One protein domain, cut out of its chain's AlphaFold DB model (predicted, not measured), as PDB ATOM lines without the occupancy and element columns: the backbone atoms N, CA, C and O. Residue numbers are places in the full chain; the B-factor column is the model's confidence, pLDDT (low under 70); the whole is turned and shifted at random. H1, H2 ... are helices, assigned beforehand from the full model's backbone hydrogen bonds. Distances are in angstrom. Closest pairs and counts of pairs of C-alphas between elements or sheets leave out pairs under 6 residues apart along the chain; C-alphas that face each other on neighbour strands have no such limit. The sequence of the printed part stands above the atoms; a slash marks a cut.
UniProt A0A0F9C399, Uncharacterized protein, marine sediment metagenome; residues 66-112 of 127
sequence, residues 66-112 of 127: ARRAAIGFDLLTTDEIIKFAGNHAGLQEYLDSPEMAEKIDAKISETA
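Overview. This is residues 66 to 112 of the 127 residues of an uncharacterized protein of marine sediment metagenome (UniProt A0A0F9C399). Two helices, H3 and H4, follow each other lengthwise with a sharp turn between them, and H1 crosses H4 nearly at right angles, packing on it. H2 sits off to one side near H3, and from the end of H1 the backbone swings out through H2 and back into H3 as an open loop, from which residues 85 to 90 stick out; Gly 86, in that stretch, and Ala 112, just after H4, lie at opposite ends of the whole. The printed part has 47 residues with four named helices, in the order H1, H2, H3, H4, and no named strand; its class is all helix. It is compact, with a radius of gyration of the C-alphas of 10.6 A, yet elongated in outline, spanning 34 by 18 by 17 A.

Arrangement. Begin with H1, residues 66 to 74, and look at Gly 72. H4, residues 98 to 110, touches H1 with 6 pairs of C-alphas within 8 A; the closest are those of Gly 72 and Ile 104, 6.0 A apart. The lines of H1 and H4 are about perpendicular, at 82 degrees. H3, residues 88 to 95, only just touches H1, with 3 pairs of C-alphas within 8 A; the closest are those of Gly 72 and Leu 95, 6.0 A apart. H1 and H3 are about perpendicular too, at 85 degrees. H3 and H4 are close but not clearly touching: their closest C-alphas, of Tyr 94 and Met 100, are 6.9 A apart. They run the same way at a steep tilt of 57 degrees. H2, residues 78 to 83, touches no helix; H2 and H3 are near each other, with 5 pairs of C-alphas within 10 A, while H2 is apart from H1 and from H4. In the backbones of H1, H2, H3 and H4, every O i to N i+4 pair is within hydrogen-bond range.

Along the chain. Find C-alpha 66 at (45.894, 65.719, 98.229); from there H1 runs 12.6 A to C-alpha 74. H2 begins at Thr 78 and covers 8.6 A to Lys 83. Find C-alpha 88 at (58.667, 55.499, 100.181), where H3 begins; it runs 10.5 A to Leu 95. H4, the longest helix with 13 residues, runs 18.2 A from Pro 98 to C-alpha 110 at (50.929, 82.353, 104.515).

Size, cuts and confidence. The two C-alphas farthest apart are those of Gly 86 and Ala 112, at 33.6 A. The printed part has no cut, and the links H1 to H2, H2 to H3 and H3 to H4 are tight, with 3, 4 and 2 residues between the helices. Residues 85 to 90, of which 88 to 90 belong to H3, stand free. The mean pLDDT of the printed part is 77.4; look for values under 70 at residues 66 to 67, residue 69 and residues 109 to 112.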
ATOM      1  N   ALA A  66      45.069  65.559  99.427       64.38
ATOM      2  CA  ALA A  66      45.894  65.719  98.229       64.38
ATOM      3  C   ALA A  66      46.682  67.045  98.185       64.38
ATOM      4  O   ALA A  66      47.860  67.042  97.845       64.38
ATOM      5  N   ARG A  67      46.069  68.174  98.571       69.19
ATOM      6  CA  ARG A  67      46.730  69.491  98.580       69.19
ATOM      7  C   ARG A  67      47.768  69.592  99.698       69.19
ATOM      8  O   ARG A  67      48.828  70.160  99.475       69.19
ATOM      9  N   ARG A  68      47.490  69.016 100.873       72.00
ATOM     10  CA  ARG A  68      48.468  68.953 101.975       72.00
ATOM     11  C   ARG A  68      49.671  68.088 101.604       72.00
ATOM     12  O   ARG A  68      50.791  68.505 101.850       72.00
ATOM     13  N   ALA A  69      49.442  66.946 100.953       69.50
ATOM     14  CA  ALA A  69      50.524  66.096 100.463       69.50
ATOM     15  C   ALA A  69      51.399  66.822  99.429       69.50
ATOM     16  O   ALA A  69      52.615  66.798  99.561       69.50
ATOM     17  N   ALA A  70      50.798  67.521  98.458       74.62
ATOM     18  CA  ALA A  70      51.541  68.292  97.458       74.62
ATOM     19  C   ALA A  70      52.424  69.381  98.094       74.62
ATOM     20  O   ALA A  70      53.620  69.423  97.832       74.62
ATOM     21  N   ILE A  71      51.863  70.186  99.005       79.25
ATOM     22  CA  ILE A  71      52.627  71.200  99.752       79.25
ATOM     23  C   ILE A  71      53.725  70.541 100.596       79.25
ATOM     24  O   ILE A  71      54.827  71.068 100.698       79.25
ATOM     25  N   GLY A  72      53.441  69.376 101.182       80.88
ATOM     26  CA  GLY A  72      54.427  68.584 101.906       80.88
ATOM     27  C   GLY A  72      55.626  68.216 101.035       80.88
ATOM     28  O   GLY A  72      56.753  68.420 101.463       80.88
ATOM     29  N   PHE A  73      55.400  67.750  99.804       80.38
ATOM     30  CA  PHE A  73      56.482  67.472  98.855       80.38
ATOM     31  C   PHE A  73      57.262  68.730  98.459       80.38
ATOM     32  O   PHE A  73      58.488  68.676  98.407       80.38
ATOM     33  N   ASP A  74      56.579  69.853  98.234       81.06
ATOM     34  CA  ASP A  74      57.219  71.123  97.855       81.06
ATOM     35  C   ASP A  74      58.093  71.714  98.975       81.06
ATOM     36  O   ASP A  74      59.023  72.475  98.714       81.06
ATOM     37  N   LEU A  75      57.791  71.378 100.231       84.69
ATOM     38  CA  LEU A  75      58.531  71.832 101.408       84.69
ATOM     39  C   LEU A  75      59.731  70.941 101.759       84.69
ATOM     40  O   LEU A  75      60.488  71.295 102.665       84.69
ATOM     41  N   LEU A  76      59.907  69.799 101.084       84.69
ATOM     42  CA  LEU A  76      61.069  68.939 101.299       84.69
ATOM     43  C   LEU A  76      62.335  69.609 100.768       84.69
ATOM     44  O   LEU A  76      62.402  70.073  99.630       84.69
ATOM     45  N   THR A  77      63.381  69.595 101.582       84.94
ATOM     46  CA  THR A  77      64.713  70.017 101.157       84.94
ATOM     47  C   THR A  77      65.395  68.938 100.318       84.94
ATOM     48  O   THR A  77      65.094  67.747 100.424       84.94
ATOM     49  N   THR A  78      66.376  69.337  99.508       81.50
ATOM     50  CA  THR A  78      67.183  68.404  98.705       81.50
ATOM     51  C   THR A  78      67.822  67.310  99.568       81.50
ATOM     52  O   THR A  78      67.829  66.146  99.171       81.50
ATOM     53  N   ASP A  79      68.290  67.652 100.770       81.69
ATOM     54  CA  ASP A  79      68.912  66.702 101.699       81.69
ATOM     55  C   ASP A  79      67.899  65.700 102.275       81.69
ATOM     56  O   ASP A  79      68.205  64.515 102.416       81.69
ATOM     57  N   GLU A  80      66.668  66.139 102.560       79.50
ATOM     58  CA  GLU A  80      65.577  65.260 103.001       79.50
ATOM     59  C   GLU A  80      65.129  64.318 101.877       79.50
ATOM     60  O   GLU A  80      64.939  63.125 102.112       79.50
ATOM     61  N   ILE A  81      65.044  64.810 100.637       79.75
ATOM     62  CA  ILE A  81      64.733  63.980  99.465       79.75
ATOM     63  C   ILE A  81      65.800  62.894  99.280       79.75
ATOM     64  O   ILE A  81      65.463  61.729  99.061       79.75
ATOM     65  N   ILE A  82      67.084  63.244  99.418       82.50
ATOM     66  CA  ILE A  82      68.195  62.286  99.330       82.50
ATOM     67  C   ILE A  82      68.134  61.272 100.481       82.50
ATOM     68  O   ILE A  82      68.313  60.076 100.254       82.50
ATOM     69  N   LYS A  83      67.830  61.719 101.707       81.25
ATOM     70  CA  LYS A  83      67.714  60.862 102.899       81.25
ATOM     71  C   LYS A  83      66.641  59.778 102.755       81.25
ATOM     72  O   LYS A  83      66.812  58.683 103.289       81.25
ATOM     73  N   PHE A  84      65.556  60.069 102.042       81.81
ATOM     74  CA  PHE A  84      64.457  59.130 101.812       81.81
ATOM     75  C   PHE A  84      64.455  58.506 100.408       81.81
ATOM     76  O   PHE A  84      63.494  57.827 100.037       81.81
ATOM     77  N   ALA A  85      65.526  58.680  99.627       77.38
ATOM     78  CA  ALA A  85      65.640  58.101  98.294       77.38
ATOM     79  C   ALA A  85      65.487  56.568  98.346       77.38
ATOM     80  O   ALA A  85      66.252  55.865  99.003       77.38
ATOM     81  N   GLY A  86      64.462  56.043  97.670       78.88
ATOM     82  CA  GLY A  86      64.132  54.612  97.668       78.88
ATOM     83  C   GLY A  86      63.371  54.108  98.905       78.88
ATOM     84  O   GLY A  86      62.988  52.940  98.930       78.88
ATOM     85  N   ASN A  87      63.088  54.961  99.898       84.19
ATOM     86  CA  ASN A  87      62.287  54.629 101.080       84.19
ATOM     87  C   ASN A  87      60.952  55.392 101.090       84.19
ATOM     88  O   ASN A  87      60.766  56.376 101.807       84.19
ATOM     89  N   HIS A  88      59.996  54.895 100.305       80.56
ATOM     90  CA  HIS A  88      58.667  55.499 100.181       80.56
ATOM     91  C   HIS A  88      57.859  55.487 101.488       80.56
ATOM     92  O   HIS A  88      57.138  56.442 101.759       80.56
ATOM     93  N   ALA A  89      57.982  54.434 102.303       80.56
ATOM     94  CA  ALA A  89      57.259  54.333 103.571       80.56
ATOM     95  C   ALA A  89      57.768  55.364 104.590       80.56
ATOM     96  O   ALA A  89      56.969  56.087 105.175       80.56
ATOM     97  N   GLY A  90      59.092  55.498 104.725       82.12
ATOM     98  CA  GLY A  90      59.698  56.491 105.615       82.12
ATOM     99  C   GLY A  90      59.439  57.931 105.171       82.12
ATOM    100  O   GLY A  90      59.253  58.804 106.014       82.12
ATOM    101  N   LEU A  91      59.359  58.179 103.859       81.19
ATOM    102  CA  LEU A  91      58.961  59.486 103.337       81.19
ATOM    103  C   LEU A  91      57.508  59.821 103.689       81.19
ATOM    104  O   LEU A  91      57.218  60.941 104.096       81.19
ATOM    105  N   GLN A  92      56.602  58.851 103.556       79.19
ATOM    106  CA  GLN A  92      55.194  59.036 103.898       79.19
ATOM    107  C   GLN A  92      55.015  59.299 105.401       79.19
ATOM    108  O   GLN A  92      54.318  60.238 105.768       79.19
ATOM    109  N   GLU A  93      55.700  58.543 106.264       83.06
ATOM    110  CA  GLU A  93      55.702  58.785 107.715       83.06
ATOM    111  C   GLU A  93      56.266  60.165 108.076       83.06
ATOM    112  O   GLU A  93      55.750  60.826 108.975       83.06
ATOM    113  N   TYR A  94      57.294  60.629 107.359       84.00
ATOM    114  CA  TYR A  94      57.845  61.968 107.551       84.00
ATOM    115  C   TYR A  94      56.865  63.066 107.116       84.00
ATOM    116  O   TYR A  94      56.681  64.046 107.836       84.00
ATOM    117  N   LEU A  95      56.181  62.895 105.983       80.38
ATOM    118  CA  LEU A  95      55.155  63.830 105.506       80.38
ATOM    119  C   LEU A  95      53.919  63.875 106.416       80.38
ATOM    120  O   LEU A  95      53.301  64.930 106.550       80.38
ATOM    121  N   ASP A  96      53.584  62.753 107.054       80.19
ATOM    122  CA  ASP A  96      52.493  62.643 108.027       80.19
ATOM    123  C   ASP A  96      52.937  62.999 109.467       80.19
ATOM    124  O   ASP A  96      52.124  62.975 110.396       80.19
ATOM    125  N   SER A  97      54.212  63.353 109.673       82.94
ATOM    126  CA  SER A  97      54.744  63.737 110.983       82.94
ATOM    127  C   SER A  97      54.199  65.099 111.451       82.94
ATOM    128  O   SER A  97      53.930  65.982 110.630       82.94
ATOM    129  N   PRO A  98      54.059  65.319 112.774       77.94
ATOM    130  CA  PRO A  98      53.568  66.589 113.311       77.94
ATOM    131  C   PRO A  98      54.469  67.777 112.943       77.94
ATOM    132  O   PRO A  98      53.958  68.858 112.664       77.94
ATOM    133  N   GLU A  99      55.786  67.568 112.853       81.38
ATOM    134  CA  GLU A  99      56.746  68.605 112.448       81.38
ATOM    135  C   GLU A  99      56.489  69.092 111.015       81.38
ATOM    136  O   GLU A  99      56.521  70.293 110.736       81.38
ATOM    137  N   MET A 100      56.205  68.168 110.093       81.75
ATOM    138  CA  MET A 100      55.905  68.523 108.709       81.75
ATOM    139  C   MET A 100      54.495  69.099 108.569       81.75
ATOM    140  O   MET A 100      54.280  70.034 107.797       81.75
ATOM    141  N   ALA A 101      53.541  68.602 109.360       77.19
ATOM    142  CA  ALA A 101      52.187  69.136 109.409       77.19
ATOM    143  C   ALA A 101      52.161  70.616 109.832       77.19
ATOM    144  O   ALA A 101      51.447  71.397 109.206       77.19
ATOM    145  N   GLU A 102      52.974  71.017 110.816       80.25
ATOM    146  CA  GLU A 102      53.114  72.420 111.230       80.25
ATOM    147  C   GLU A 102      53.691  73.301 110.115       80.25
ATOM    148  O   GLU A 102      53.163  74.382 109.853       80.25
ATOM    149  N   LYS A 103      54.720  72.828 109.397       79.88
ATOM    150  CA  LYS A 103      55.288  73.551 108.244       79.88
ATOM    151  C   LYS A 103      54.273  73.705 107.108       79.88
ATOM    152  O   LYS A 103      54.162  74.778 106.517       79.88
ATOM    153  N   ILE A 104      53.513  72.647 106.815       79.62
ATOM    154  CA  ILE A 104      52.441  72.661 105.813       79.62
ATOM    155  C   ILE A 104      51.350  73.654 106.225       79.62
ATOM    156  O   ILE A 104      50.926  74.463 105.402       79.62
ATOM    157  N   ASP A 105      50.915  73.636 107.487       72.31
ATOM    158  CA  ASP A 105      49.898  74.562 107.993       72.31
ATOM    159  C   ASP A 105      50.380  76.019 107.986       72.31
ATOM    160  O   ASP A 105      49.614  76.896 107.588       72.31
ATOM    161  N   ALA A 106      51.648  76.279 108.318       79.44
ATOM    162  CA  ALA A 106      52.255  77.605 108.210       79.44
ATOM    163  C   ALA A 106      52.310  78.102 106.755       79.44
ATOM    164  O   ALA A 106      52.018  79.262 106.476       79.44
ATOM    165  N   LYS A 107      52.622  77.223 105.792       75.44
ATOM    166  CA  LYS A 107      52.620  77.595 104.370       75.44
ATOM    167  C   LYS A 107      51.209  77.836 103.836       75.44
ATOM    168  O   LYS A 107      51.001  78.703 102.985       75.44
ATOM    169  N   ILE A 108      50.226  77.090 104.338       71.56
ATOM    170  CA  ILE A 108      48.812  77.282 104.003       71.56
ATOM    171  C   ILE A 108      48.290  78.603 104.575       71.56
ATOM    172  O   ILE A 108      47.539  79.280 103.880       71.56
ATOM    173  N   SER A 109      48.675  78.988 105.795       67.25
ATOM    174  CA  SER A 109      48.264  80.268 106.384       67.25
ATOM    175  C   SER A 109      48.954  81.467 105.728       67.25
ATOM    176  O   SER A 109      48.319  82.502 105.569       67.25
ATOM    177  N   GLU A 110      50.200  81.321 105.273       65.88
ATOM    178  CA  GLU A 110      50.929  82.353 104.515       65.88
ATOM    179  C   GLU A 110      50.356  82.563 103.099       65.88
ATOM    180  O   GLU A 110      50.394  83.665 102.562       65.88
ATOM    181  N   THR A 111      49.809  81.507 102.484       55.03
ATOM    182  CA  THR A 111      49.167  81.562 101.155       55.03
ATOM    183  C   THR A 111      47.646  81.713 101.214       55.03
ATOM    184  O   THR A 111      46.990  81.744 100.167       55.03
ATOM    185  N   ALA A 112      47.068  81.810 102.414       45.06
ATOM    186  CA  ALA A 112      45.683  82.214 102.573       45.06
ATOM    187  C   ALA A 112      45.568  83.671 102.092       45.06
ATOM    188  O   ALA A 112      46.364  84.508 102.521       45.06
TER     189      ALA A 112